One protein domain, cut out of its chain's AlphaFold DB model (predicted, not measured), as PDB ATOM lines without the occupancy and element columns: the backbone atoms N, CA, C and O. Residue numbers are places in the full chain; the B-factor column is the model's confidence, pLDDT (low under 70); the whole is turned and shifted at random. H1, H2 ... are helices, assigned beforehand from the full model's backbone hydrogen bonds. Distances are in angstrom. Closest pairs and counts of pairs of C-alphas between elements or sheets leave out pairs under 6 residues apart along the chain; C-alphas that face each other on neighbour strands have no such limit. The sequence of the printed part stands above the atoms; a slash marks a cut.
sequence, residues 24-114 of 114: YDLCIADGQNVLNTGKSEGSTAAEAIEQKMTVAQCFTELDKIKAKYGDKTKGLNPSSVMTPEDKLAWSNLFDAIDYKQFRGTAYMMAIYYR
ATOM      1  N   TYR A  24     145.497-105.963 381.032       95.88
ATOM      2  CA  TYR A  24     146.167-104.665 381.024       95.88
ATOM      3  C   TYR A  24     146.907-104.447 379.699       95.88
ATOM      4  O   TYR A  24     146.634-103.476 378.997       95.88
ATOM      5  N   ASP A  25     147.776-105.384 379.312       96.69
ATOM      6  CA  ASP A  25     148.577-105.273 378.089       96.69
ATOM      7  C   ASP A  25     147.699-105.230 376.831       96.69
ATOM      8  O   ASP A  25     147.951-104.437 375.923       96.69
ATOM      9  N   LEU A  26     146.632-106.036 376.793       96.94
ATOM     10  CA  LEU A  26     145.673-106.048 375.689       96.94
ATOM     11  C   LEU A  26     144.915-104.719 375.569       96.94
ATOM     12  O   LEU A  26     144.726-104.223 374.460       96.94
ATOM     13  N   CYS A  27     144.528-104.109 376.690       98.00
ATOM     14  CA  CYS A  27     143.899-102.790 376.698       98.00
ATOM     15  C   CYS A  27     144.824-101.702 376.146       98.00
ATOM     16  O   CYS A  27     144.386-100.899 375.320       98.00
ATOM     17  N   ILE A  28     146.097-101.697 376.560       98.19
ATOM     18  CA  ILE A  28     147.099-100.763 376.030       98.19
ATOM     19  C   ILE A  28     147.300-100.986 374.530       98.19
ATOM     20  O   ILE A  28     147.275-100.027 373.758       98.19
ATOM     21  N   ALA A  29     147.469-102.241 374.110       97.94
ATOM     22  CA  ALA A  29     147.702-102.587 372.713       97.94
ATOM     23  C   ALA A  29     146.533-102.164 371.810       97.94
ATOM     24  O   ALA A  29     146.767-101.564 370.763       97.94
ATOM     25  N   ASP A  30     145.288-102.411 372.229       97.81
ATOM     26  CA  ASP A  30     144.106-101.970 371.486       97.81
ATOM     27  C   ASP A  30     144.051-100.442 371.360       97.81
ATOM     28  O   ASP A  30     143.842 -99.924 370.264       97.81
ATOM     29  N   GLY A  31     144.250 -99.710 372.464       98.12
ATOM     30  CA  GLY A  31     144.213 -98.246 372.449       98.12
ATOM     31  C   GLY A  31     145.294 -97.647 371.553       98.12
ATOM     32  O   GLY A  31     145.023 -96.715 370.798       98.12
ATOM     33  N   GLN A  32     146.497 -98.221 371.568       98.31
ATOM     34  CA  GLN A  32     147.573 -97.790 370.678       98.31
ATOM     35  C   GLN A  32     147.308 -98.140 369.216       98.31
ATOM     36  O   GLN A  32     147.645 -97.347 368.340       98.31
ATOM     37  N   ASN A  33     146.675 -99.280 368.933       98.44
ATOM     38  CA  ASN A  33     146.258 -99.609 367.573       98.44
ATOM     39  C   ASN A  33     145.263 -98.564 367.045       98.44
ATOM     40  O   ASN A  33     145.473 -98.002 365.976       98.44
ATOM     41  N   VAL A  34     144.253 -98.211 367.850       98.31
ATOM     42  CA  VAL A  34     143.274 -97.164 367.510       98.31
ATOM     43  C   VAL A  34     143.939 -95.809 367.272       98.31
ATOM     44  O   VAL A  34     143.661 -95.165 366.261       98.31
ATOM     45  N   LEU A  35     144.845 -95.380 368.158       98.38
ATOM     46  CA  LEU A  35     145.565 -94.115 367.992       98.38
ATOM     47  C   LEU A  35     146.408 -94.100 366.711       98.38
ATOM     48  O   LEU A  35     146.366 -93.130 365.953       98.38
ATOM     49  N   ASN A  36     147.175 -95.164 366.470       97.94
ATOM     50  CA  ASN A  36     148.091 -95.236 365.337       97.94
ATOM     51  C   ASN A  36     147.339 -95.292 364.006       97.94
ATOM     52  O   ASN A  36     147.698 -94.545 363.100       97.94
ATOM     53  N   THR A  37     146.269 -96.083 363.909       98.00
ATOM     54  CA  THR A  37     145.403 -96.095 362.722       98.00
ATOM     55  C   THR A  37     144.688 -94.762 362.539       98.00
ATOM     56  O   THR A  37     144.627 -94.251 361.426       98.00
ATOM     57  N   GLY A  38     144.205 -94.134 363.616       97.44
ATOM     58  CA  GLY A  38     143.619 -92.793 363.543       97.44
ATOM     59  C   GLY A  38     144.598 -91.769 362.967       97.44
ATOM     60  O   GLY A  38     144.221 -90.962 362.117       97.44
ATOM     61  N   LYS A  39     145.871 -91.859 363.365       96.94
ATOM     62  CA  LYS A  39     146.957 -91.017 362.857       96.94
ATOM     63  C   LYS A  39     147.296 -91.287 361.388       96.94
ATOM     64  O   LYS A  39     147.529 -90.341 360.645       96.94
ATOM     65  N   SER A  40     147.371 -92.550 360.961       97.25
ATOM     66  CA  SER A  40     147.798 -92.907 359.597       97.25
ATOM     67  C   SER A  40     146.669 -92.858 358.570       97.25
ATOM     68  O   SER A  40     146.884 -92.458 357.428       97.25
ATOM     69  N   GLU A  41     145.467 -93.270 358.963       96.94
ATOM     70  CA  GLU A  41     144.358 -93.591 358.056       96.94
ATOM     71  C   GLU A  41     143.089 -92.773 358.354       96.94
ATOM     72  O   GLU A  41     142.191 -92.681 357.515       96.94
ATOM     73  N   GLY A  42     143.033 -92.085 359.498       96.00
ATOM     74  CA  GLY A  42     141.905 -91.252 359.912       96.00
ATOM     75  C   GLY A  42     140.858 -91.982 360.755       96.00
ATOM     76  O   GLY A  42     140.940 -93.182 361.009       96.00
ATOM     77  N   SER A  43     139.844 -91.230 361.192       96.75
ATOM     78  CA  SER A  43     138.848 -91.702 362.163       96.75
ATOM     79  C   SER A  43     138.006 -92.876 361.659       96.75
ATOM     80  O   SER A  43     137.791 -93.819 362.408       96.75
ATOM     81  N   THR A  44     137.588 -92.879 360.387       97.62
ATOM     82  CA  THR A  44     136.787 -93.983 359.824       97.62
ATOM     83  C   THR A  44     137.519 -95.323 359.901       97.62
ATOM     84  O   THR A  44     136.902 -96.337 360.215       97.62
ATOM     85  N   ALA A  45     138.830 -95.340 359.640       97.44
ATOM     86  CA  ALA A  45     139.632 -96.557 359.739       97.44
ATOM     87  C   ALA A  45     139.822 -96.984 361.199       97.44
ATOM     88  O   ALA A  45     139.694 -98.164 361.514       97.44
ATOM     89  N   ALA A  46     140.057 -96.025 362.099       97.56
ATOM     90  CA  ALA A  46     140.179 -96.287 363.529       97.56
ATOM     91  C   ALA A  46     138.893 -96.892 364.122       97.56
ATOM     92  O   ALA A  46     138.956 -97.842 364.900       97.56
ATOM     93  N   GLU A  47     137.726 -96.386 363.718       96.81
ATOM     94  CA  GLU A  47     136.410 -96.866 364.160       96.81
ATOM     95  C   GLU A  47     136.059 -98.263 363.631       96.81
ATOM     96  O   GLU A  47     135.280 -98.978 364.258       96.81
ATOM     97  N   ALA A  48     136.662 -98.679 362.515       97.81
ATOM     98  CA  ALA A  48     136.480-100.011 361.943       97.81
ATOM     99  C   ALA A  48     137.322-101.101 362.636       97.81
ATOM    100  O   ALA A  48     137.169-102.282 362.318       97.81
ATOM    101  N   ILE A  49     138.216-100.735 363.561       96.50
ATOM    102  CA  ILE A  49     139.081-101.694 364.256       96.50
ATOM    103  C   ILE A  49     138.261-102.562 365.207       96.50
ATOM    104  O   ILE A  49     137.618-102.073 366.137       96.50
ATOM    105  N   GLU A  50     138.392-103.876 365.042       96.50
ATOM    106  CA  GLU A  50     137.968-104.833 366.055       96.50
ATOM    107  C   GLU A  50     138.902-104.751 367.270       96.50
ATOM    108  O   GLU A  50     140.111-104.982 367.182       96.50
ATOM    109  N   GLN A  51     138.333-104.400 368.421       94.25
ATOM    110  CA  GLN A  51     139.066-104.263 369.673       94.25
ATOM    111  C   GLN A  51     138.947-105.554 370.488       94.25
ATOM    112  O   GLN A  51     137.842-106.040 370.725       94.25
ATOM    113  N   LYS A  52     140.076-106.096 370.958       95.69
ATOM    114  CA  LYS A  52     140.124-107.376 371.688       95.69
ATOM    115  C   LYS A  52     139.483-107.284 373.067       95.69
ATOM    116  O   LYS A  52     138.845-108.230 373.523       95.69
ATOM    117  N   MET A  53     139.675-106.149 373.732       97.06
ATOM    118  CA  MET A  53     139.122-105.852 375.045       97.06
ATOM    119  C   MET A  53     138.005-104.826 374.921       97.06
ATOM    120  O   MET A  53     138.123-103.823 374.218       97.06
ATOM    121  N   THR A  54     136.936-105.012 375.682       97.69
ATOM    122  CA  THR A  54     135.917-103.973 375.842       97.69
ATOM    123  C   THR A  54     136.445-102.827 376.706       97.69
ATOM    124  O   THR A  54     137.278-103.021 377.595       97.69
ATOM    125  N   VAL A  55     135.906-101.622 376.509       97.69
ATOM    126  CA  VAL A  55     136.206-100.457 377.361       97.69
ATOM    127  C   VAL A  55     135.920-100.755 378.843       97.69
ATOM    128  O   VAL A  55     136.708-100.387 379.710       97.69
ATOM    129  N   ALA A  56     134.846-101.495 379.143       98.06
ATOM    130  CA  ALA A  56     134.492-101.891 380.509       98.06
ATOM    131  C   ALA A  56     135.541-102.814 381.163       98.06
ATOM    132  O   ALA A  56     135.864-102.651 382.343       98.06
ATOM    133  N   GLN A  57     136.119-103.754 380.405       97.62
ATOM    134  CA  GLN A  57     137.215-104.590 380.906       97.62
ATOM    135  C   GLN A  57     138.467-103.753 381.199       97.62
ATOM    136  O   GLN A  57     139.113-103.970 382.220       97.62
ATOM    137  N   CYS A  58     138.768-102.748 380.376       98.06
ATOM    138  CA  CYS A  58     139.897-101.852 380.628       98.06
ATOM    139  C   CYS A  58     139.677-100.962 381.857       98.06
ATOM    140  O   CYS A  58     140.590-100.807 382.666       98.06
ATOM    141  N   PHE A  59     138.458-100.454 382.075       97.44
ATOM    142  CA  PHE A  59     138.120 -99.766 383.327       97.44
ATOM    143  C   PHE A  59     138.251-100.680 384.551       97.44
ATOM    144  O   PHE A  59     138.710-100.227 385.596       97.44
ATOM    145  N   THR A  60     137.937-101.971 384.416       97.75
ATOM    146  CA  THR A  60     138.146-102.946 385.499       97.75
ATOM    147  C   THR A  60     139.628-103.062 385.867       97.75
ATOM    148  O   THR A  60     139.964-103.069 387.050       97.75
ATOM    149  N   GLU A  61     140.537-103.107 384.887       96.94
ATOM    150  CA  GLU A  61     141.984-103.100 385.160       96.94
ATOM    151  C   GLU A  61     142.441-101.776 385.804       96.94
ATOM    152  O   GLU A  61     143.268-101.779 386.716       96.94
ATOM    153  N   LEU A  62     141.847-100.646 385.408       95.19
ATOM    154  CA  LEU A  62     142.142 -99.326 385.975       95.19
ATOM    155  C   LEU A  62     141.697 -99.228 387.442       95.19
ATOM    156  O   LEU A  62     142.418 -98.684 388.286       95.19
ATOM    157  N   ASP A  63     140.546 -99.810 387.773       94.69
ATOM    158  CA  ASP A  63     140.046 -99.882 389.142       94.69
ATOM    159  C   ASP A  63     140.882-100.811 390.030       94.69
ATOM    160  O   ASP A  63     141.061-100.498 391.208       94.69
ATOM    161  N   LYS A  64     141.496-101.878 389.493       95.25
ATOM    162  CA  LYS A  64     142.460-102.695 390.259       95.25
ATOM    163  C   LYS A  64     143.670-101.881 390.720       95.25
ATOM    164  O   LYS A  64     144.135-102.077 391.841       95.25
ATOM    165  N   ILE A  65     144.165-100.956 389.892       94.69
ATOM    166  CA  ILE A  65     145.271-100.065 390.279       94.69
ATOM    167  C   ILE A  65     144.808 -99.120 391.395       94.69
ATOM    168  O   ILE A  65     145.479 -98.990 392.418       94.69
ATOM    169  N   LYS A  66     143.627 -98.508 391.243       93.00
ATOM    170  CA  LYS A  66     143.053 -97.596 392.249       93.00
ATOM    171  C   LYS A  66     142.760 -98.288 393.582       93.00
ATOM    172  O   LYS A  66     142.986 -97.693 394.633       93.00
ATOM    173  N   ALA A  67     142.310 -99.541 393.558       94.25
ATOM    174  CA  ALA A  67     141.948-100.304 394.751       94.25
ATOM    175  C   ALA A  67     143.101-100.436 395.763       94.25
ATOM    176  O   ALA A  67     142.844-100.474 396.965       94.25
ATOM    177  N   LYS A  68     144.363-100.408 395.308       94.62
ATOM    178  CA  LYS A  68     145.556-100.405 396.179       94.62
ATOM    179  C   LYS A  68     145.596 -99.218 397.152       94.62
ATOM    180  O   LYS A  68     146.221 -99.302 398.205       94.62
ATOM    181  N   TYR A  69     144.934 -98.118 396.799       94.75
ATOM    182  CA  TYR A  69     144.956 -96.852 397.533       94.75
ATOM    183  C   TYR A  69     143.658 -96.588 398.310       94.75
ATOM    184  O   TYR A  69     143.629 -95.695 399.162       94.75
ATOM    185  N   GLY A  70     142.607 -97.379 398.062       91.81
ATOM    186  CA  GLY A  70     141.337 -97.336 398.785       91.81
ATOM    187  C   GLY A  70     140.748 -95.927 398.892       91.81
ATOM    188  O   GLY A  70     140.614 -95.203 397.906       91.81
ATOM    189  N   ASP A  71     140.425 -95.514 400.117       93.38
ATOM    190  CA  ASP A  71     139.778 -94.225 400.383       93.38
ATOM    191  C   ASP A  71     140.642 -93.006 400.039       93.38
ATOM    192  O   ASP A  71     140.100 -91.918 399.846       93.38
ATOM    193  N   LYS A  72     141.961 -93.172 399.873       89.62
ATOM    194  CA  LYS A  72     142.867 -92.068 399.515       89.62
ATOM    195  C   LYS A  72     142.584 -91.490 398.128       89.62
ATOM    196  O   LYS A  72     143.006 -90.376 397.849       89.62
ATOM    197  N   THR A  73     141.882 -92.219 397.258       90.12
ATOM    198  CA  THR A  73     141.501 -91.721 395.927       90.12
ATOM    199  C   THR A  73     140.124 -91.053 395.902       90.12
ATOM    200  O   THR A  73     139.720 -90.535 394.865       90.12
ATOM    201  N   LYS A  74     139.352 -91.080 397.000       88.19
ATOM    202  CA  LYS A  74     137.998 -90.503 397.028       88.19
ATOM    203  C   LYS A  74     138.070 -88.976 396.994       88.19
ATOM    204  O   LYS A  74     138.715 -88.364 397.836       88.19
ATOM    205  N   GLY A  75     137.390 -88.365 396.021       88.19
ATOM    206  CA  GLY A  75     137.349 -86.904 395.861       88.19
ATOM    207  C   GLY A  75     138.673 -86.271 395.419       88.19
ATOM    208  O   GLY A  75     138.780 -85.050 395.387       88.19
ATOM    209  N   LEU A  76     139.670 -87.085 395.068       89.19
ATOM    210  CA  LEU A  76     140.978 -86.644 394.605       89.19
ATOM    211  C   LEU A  76     141.272 -87.257 393.241       89.19
ATOM    212  O   LEU A  76     140.763 -88.322 392.894       89.19
ATOM    213  N   ASN A  77     142.139 -86.601 392.474       86.56
ATOM    214  CA  ASN A  77     142.752 -87.250 391.324       86.56
ATOM    215  C   ASN A  77     143.583 -88.442 391.842       86.56
ATOM    216  O   ASN A  77     144.526 -88.201 392.596       86.56
ATOM    217  N   PRO A  78     143.290 -89.700 391.449       87.94
ATOM    218  CA  PRO A  78     143.984 -90.874 391.981       87.94
ATOM    219  C   PRO A  78     145.510 -90.796 391.852       87.94
ATOM    220  O   PRO A  78     146.232 -91.268 392.726       87.94
ATOM    221  N   SER A  79     146.004 -90.126 390.809       87.19
ATOM    222  CA  SER A  79     147.436 -89.966 390.556       87.19
ATOM    223  C   SER A  79     148.197 -89.146 391.611       87.19
ATOM    224  O   SER A  79     149.429 -89.139 391.584       87.19
ATOM    225  N   SER A  80     147.515 -88.444 392.528       91.50
ATOM    226  CA  SER A  80     148.159 -87.656 393.593       91.50
ATOM    227  C   SER A  80     148.623 -88.493 394.788       91.50
ATOM    228  O   SER A  80     149.460 -88.031 395.560       91.50
ATOM    229  N   VAL A  81     148.090 -89.709 394.945       93.94
ATOM    230  CA  VAL A  81     148.392 -90.611 396.071       93.94
ATOM    231  C   VAL A  81     149.088 -91.900 395.633       93.94
ATOM    232  O   VAL A  81     149.463 -92.708 396.481       93.94
ATOM    233  N   MET A  82     149.243 -92.089 394.320       95.50
ATOM    234  CA  MET A  82     149.890 -93.246 393.705       95.50
ATOM    235  C   MET A  82     151.415 -93.182 393.798       95.50
ATOM    236  O   MET A  82     151.998 -92.097 393.758       95.50
ATOM    237  N   THR A  83     152.073 -94.346 393.853       96.75
ATOM    238  CA  THR A  83     153.514 -94.418 393.565       96.75
ATOM    239  C   THR A  83     153.779 -94.020 392.106       96.75
ATOM    240  O   THR A  83     152.861 -94.073 391.280       96.75
ATOM    241  N   PRO A  84     155.015 -93.631 391.747       97.19
ATOM    242  CA  PRO A  84     155.357 -93.307 390.362       97.19
ATOM    243  C   PRO A  84     155.014 -94.424 389.363       97.19
ATOM    244  O   PRO A  84     154.514 -94.140 388.276       97.19
ATOM    245  N   GLU A  85     155.221 -95.684 389.742       96.25
ATOM    246  CA  GLU A  85     154.985 -96.854 388.891       96.25
ATOM    247  C   GLU A  85     153.489 -97.079 388.651       96.25
ATOM    248  O   GLU A  85     153.054 -97.215 387.508       96.25
ATOM    249  N   ASP A  86     152.680 -97.057 389.715       96.12
ATOM    250  CA  ASP A  86     151.227 -97.212 389.597       96.12
ATOM    251  C   ASP A  86     150.589 -96.019 388.888       96.12
ATOM    252  O   ASP A  86     149.644 -96.193 388.122       96.12
ATOM    253  N   LYS A  87     151.123 -94.811 389.093       96.12
ATOM    254  CA  LYS A  87     150.692 -93.611 388.376       96.12
ATOM    255  C   LYS A  87     150.936 -93.744 386.877       96.12
ATOM    256  O   LYS A  87     150.059 -93.384 386.093       96.12
ATOM    257  N   LEU A  88     152.101 -94.255 386.481       96.38
ATOM    258  CA  LEU A  88     152.418 -94.497 385.076       96.38
ATOM    259  C   LEU A  88     151.482 -95.552 384.475       96.38
ATOM    260  O   LEU A  88     150.901 -95.317 383.418       96.38
ATOM    261  N   ALA A  89     151.282 -96.678 385.165       96.19
ATOM    262  CA  ALA A  89     150.368 -97.727 384.713       96.19
ATOM    263  C   ALA A  89     148.919 -97.219 384.597       96.19
ATOM    264  O   ALA A  89     148.242 -97.482 383.604       96.19
ATOM    265  N   TRP A  90     148.459 -96.443 385.582       95.88
ATOM    266  CA  TRP A  90     147.142 -95.815 385.571       95.88
ATOM    267  C   TRP A  90     146.991 -94.837 384.403       95.88
ATOM    268  O   TRP A  90     145.992 -94.906 383.694       95.88
ATOM    269  N   SER A  91     147.987 -93.973 384.170       96.25
ATOM    270  CA  SER A  91     147.974 -92.999 383.071       96.25
ATOM    271  C   SER A  91     147.923 -93.688 381.711       96.25
ATOM    272  O   SER A  91     147.077 -93.349 380.893       96.25
ATOM    273  N   ASN A  92     148.769 -94.697 381.489       96.69
ATOM    274  CA  ASN A  92     148.794 -95.440 380.229       96.69
ATOM    275  C   ASN A  92     147.442 -96.099 379.937       96.69
ATOM    276  O   ASN A  92     146.969 -96.083 378.803       96.69
ATOM    277  N   LEU A  93     146.817 -96.683 380.962       97.12
ATOM    278  CA  LEU A  93     145.532 -97.348 380.808       97.12
ATOM    279  C   LEU A  93     144.385 -96.352 380.621       97.12
ATOM    280  O   LEU A  93     143.482 -96.616 379.832       97.12
ATOM    281  N   PHE A  94     144.437 -95.208 381.306       96.50
ATOM    282  CA  PHE A  94     143.489 -94.114 381.112       96.50
ATOM    283  C   PHE A  94     143.546 -93.587 379.671       96.50
ATOM    284  O   PHE A  94     142.517 -93.538 379.000       96.50
ATOM    285  N   ASP A  95     144.747 -93.308 379.160       97.88
ATOM    286  CA  ASP A  95     144.955 -92.859 377.780       97.88
ATOM    287  C   ASP A  95     144.474 -93.908 376.769       97.88
ATOM    288  O   ASP A  95     143.759 -93.589 375.821       97.88
ATOM    289  N   ALA A  96     144.797 -95.187 376.990       98.12
ATOM    290  CA  ALA A  96     144.332 -96.264 376.123       98.12
ATOM    291  C   ALA A  96     142.798 -96.363 376.092       98.12
ATOM    292  O   ALA A  96     142.217 -96.573 375.030       98.12
ATOM    293  N   ILE A  97     142.130 -96.187 377.235       98.25
ATOM    294  CA  ILE A  97     140.665 -96.154 377.332       98.25
ATOM    295  C   ILE A  97     140.079 -94.964 376.563       98.25
ATOM    296  O   ILE A  97     139.049 -95.123 375.901       98.25
ATOM    297  N   ASP A  98     140.712 -93.795 376.632       98.12
ATOM    298  CA  ASP A  98     140.309 -92.628 375.847       98.12
ATOM    299  C   ASP A  98     140.435 -92.914 374.347       98.12
ATOM    300  O   ASP A  98     139.469 -92.719 373.602       98.12
ATOM    301  N   TYR A  99     141.560 -93.483 373.905       98.31
ATOM    302  CA  TYR A  99     141.774 -93.825 372.495       98.31
ATOM    303  C   TYR A  99     140.749 -94.845 372.005       98.31
ATOM    304  O   TYR A  99     140.135 -94.631 370.966       98.31
ATOM    305  N   LYS A 100     140.482 -95.901 372.783       97.88
ATOM    306  CA  LYS A 100     139.473 -96.932 372.471       97.88
ATOM    307  C   LYS A 100     138.055 -96.377 372.323       97.88
ATOM    308  O   LYS A 100     137.231 -96.996 371.654       97.88
ATOM    309  N   GLN A 101     137.768 -95.242 372.956       97.88
ATOM    310  CA  GLN A 101     136.497 -94.524 372.838       97.88
ATOM    311  C   GLN A 101     136.517 -93.443 371.752       97.88
ATOM    312  O   GLN A 101     135.535 -92.707 371.632       97.88
ATOM    313  N   PHE A 102     137.611 -93.331 370.993       97.44
ATOM    314  CA  PHE A 102     137.840 -92.287 369.995       97.44
ATOM    315  C   PHE A 102     137.783 -90.886 370.622       97.44
ATOM    316  O   PHE A 102     137.156 -89.966 370.101       97.44
ATOM    317  N   ARG A 103     138.393 -90.741 371.805       96.50
ATOM    318  CA  ARG A 103     138.387 -89.542 372.656       96.50
ATOM    319  C   ARG A 103     139.791 -89.223 373.162       96.50
ATOM    320  O   ARG A 103     140.752 -89.939 372.904       96.50
ATOM    321  N   GLY A 104     139.884 -88.126 373.907       95.06
ATOM    322  CA  GLY A 104     141.124 -87.655 374.507       95.06
ATOM    323  C   GLY A 104     141.922 -86.775 373.552       95.06
ATOM    324  O   GLY A 104     141.829 -86.879 372.327       95.06
ATOM    325  N   THR A 105     142.712 -85.871 374.128       96.00
ATOM    326  CA  THR A 105     143.449 -84.864 373.358       96.00
ATOM    327  C   THR A 105     144.395 -85.509 372.356       96.00
ATOM    328  O   THR A 105     144.409 -85.102 371.202       96.00
ATOM    329  N   ALA A 106     145.154 -86.538 372.744       94.88
ATOM    330  CA  ALA A 106     146.122 -87.149 371.837       94.88
ATOM    331  C   ALA A 106     145.455 -87.833 370.631       94.88
ATOM    332  O   ALA A 106     145.943 -87.664 369.516       94.88
ATOM    333  N   TYR A 107     144.316 -88.511 370.814       96.31
ATOM    334  CA  TYR A 107     143.549 -89.061 369.692       96.31
ATOM    335  C   TYR A 107     143.006 -87.956 368.784       96.31
ATOM    336  O   TYR A 107     143.207 -88.008 367.574       96.31
ATOM    337  N   MET A 108     142.385 -86.918 369.357       96.69
ATOM    338  CA  MET A 108     141.838 -85.795 368.584       96.69
ATOM    339  C   MET A 108     142.924 -85.068 367.785       96.69
ATOM    340  O   MET A 108     142.730 -84.752 366.614       96.69
ATOM    341  N   MET A 109     144.093 -84.855 368.389       95.94
ATOM    342  CA  MET A 109     145.249 -84.282 367.703       95.94
ATOM    343  C   MET A 109     145.753 -85.209 366.592       95.94
ATOM    344  O   MET A 109     146.060 -84.728 365.504       95.94
ATOM    345  N   ALA A 110     145.817 -86.521 366.841       94.56
ATOM    346  CA  ALA A 110     146.277 -87.501 365.863       94.56
ATOM    347  C   ALA A 110     145.384 -87.553 364.617       94.56
ATOM    348  O   ALA A 110     145.911 -87.598 363.511       94.56
ATOM    349  N   ILE A 111     144.057 -87.507 364.779       95.56
ATOM    350  CA  ILE A 111     143.132 -87.528 363.635       95.56
ATOM    351  C   ILE A 111     143.055 -86.178 362.911       95.56
ATOM    352  O   ILE A 111     142.845 -86.151 361.701       95.56
ATOM    353  N   TYR A 112     143.199 -85.062 363.634       93.88
ATOM    354  CA  TYR A 112     143.017 -83.723 363.070       93.88
ATOM    355  C   TYR A 112     144.259 -83.226 362.320       93.88
ATOM    356  O   TYR A 112     144.131 -82.554 361.300       93.88
ATOM    357  N   TYR A 113     145.455 -83.559 362.814       91.62
ATOM    358  CA  TYR A 113     146.741 -83.121 362.253       91.62
ATOM    359  C   TYR A 113     147.503 -84.240 361.528       91.62
ATOM    360  O   TYR A 113     148.732 -84.200 361.462       91.62
ATOM    361  N   ARG A 114     146.777 -85.246 361.039       81.62
ATOM    362  CA  ARG A 114     147.306 -86.334 360.209       81.62
ATOM    363  C   ARG A 114     148.061 -85.818 358.980       81.62
ATOM    364  O   ARG A 114     147.546 -84.891 358.313       81.62
TER     365      ARG A 114
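This is residues 24 to 114 of the 114 residues of an uncharacterized protein of Thiomicrospira sp (UniProt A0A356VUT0). Two long helices, H1 and H5, meet at a steep tilt and make an elongated body, with the middle of H1 on the later part of H5. H3 lies side by side with H5 in one half; H2 and H6 pack on the later part of H1 in the other, and small H4 lies at the end beyond H3. The printed part has 91 residues, with six named helices, H1 to H6 in order, and no named strand: all helix. It is compact, with a radius of gyration of the C-alphas of 14.0 A, and spans 42 by 25 by 20 A.

Find C-alpha 24 at (146.167, -104.665, 381.024); from there H1 runs 25.6 A to residue 41. H5, residues 84 to 100, is 24.2 A long, and H3, residues 55 to 67, 18.3 A. H2 holds residues 43 to 47 and H4 residues 70 to 73. H6, residues 105 to 112, ends at C-alpha 112, (143.017, -83.723, 363.070).

Begin at H1, the hub, which touches four helices. It touches H5 at a steep tilt of 49 degrees, the same way; their closest C-alphas, Gly 31 and Ala 96, are 4.2 A apart. With residues 35 to 39 alone it touches H6, at a shallow tilt of 30 degrees, C-alphas 39 and 110 being closest at 4.7 A. Residues 34 to 38 alone touch H2, closest at C-alphas 38 and 46, 4.9 A. H1 and H3 only just touch, with 3 pairs of C-alphas within 8 A, closest at 27 and 58, 5.7 A. H3 touches H5 at a shallow tilt of 16 degrees, opposite ways, closest at C-alphas 62 and 90, 6.1 A. H4 touches no helix. Every O i to N i+4 pair is within hydrogen-bond range in H1, H2, H3, H5 and H6; H4 is too short for one.

The C-alphas of Glu 41 and Asp 71 are the two farthest apart, 42.6 A. The printed part has no cut, no link is long, and no printed residue is under 70 in pLDDT.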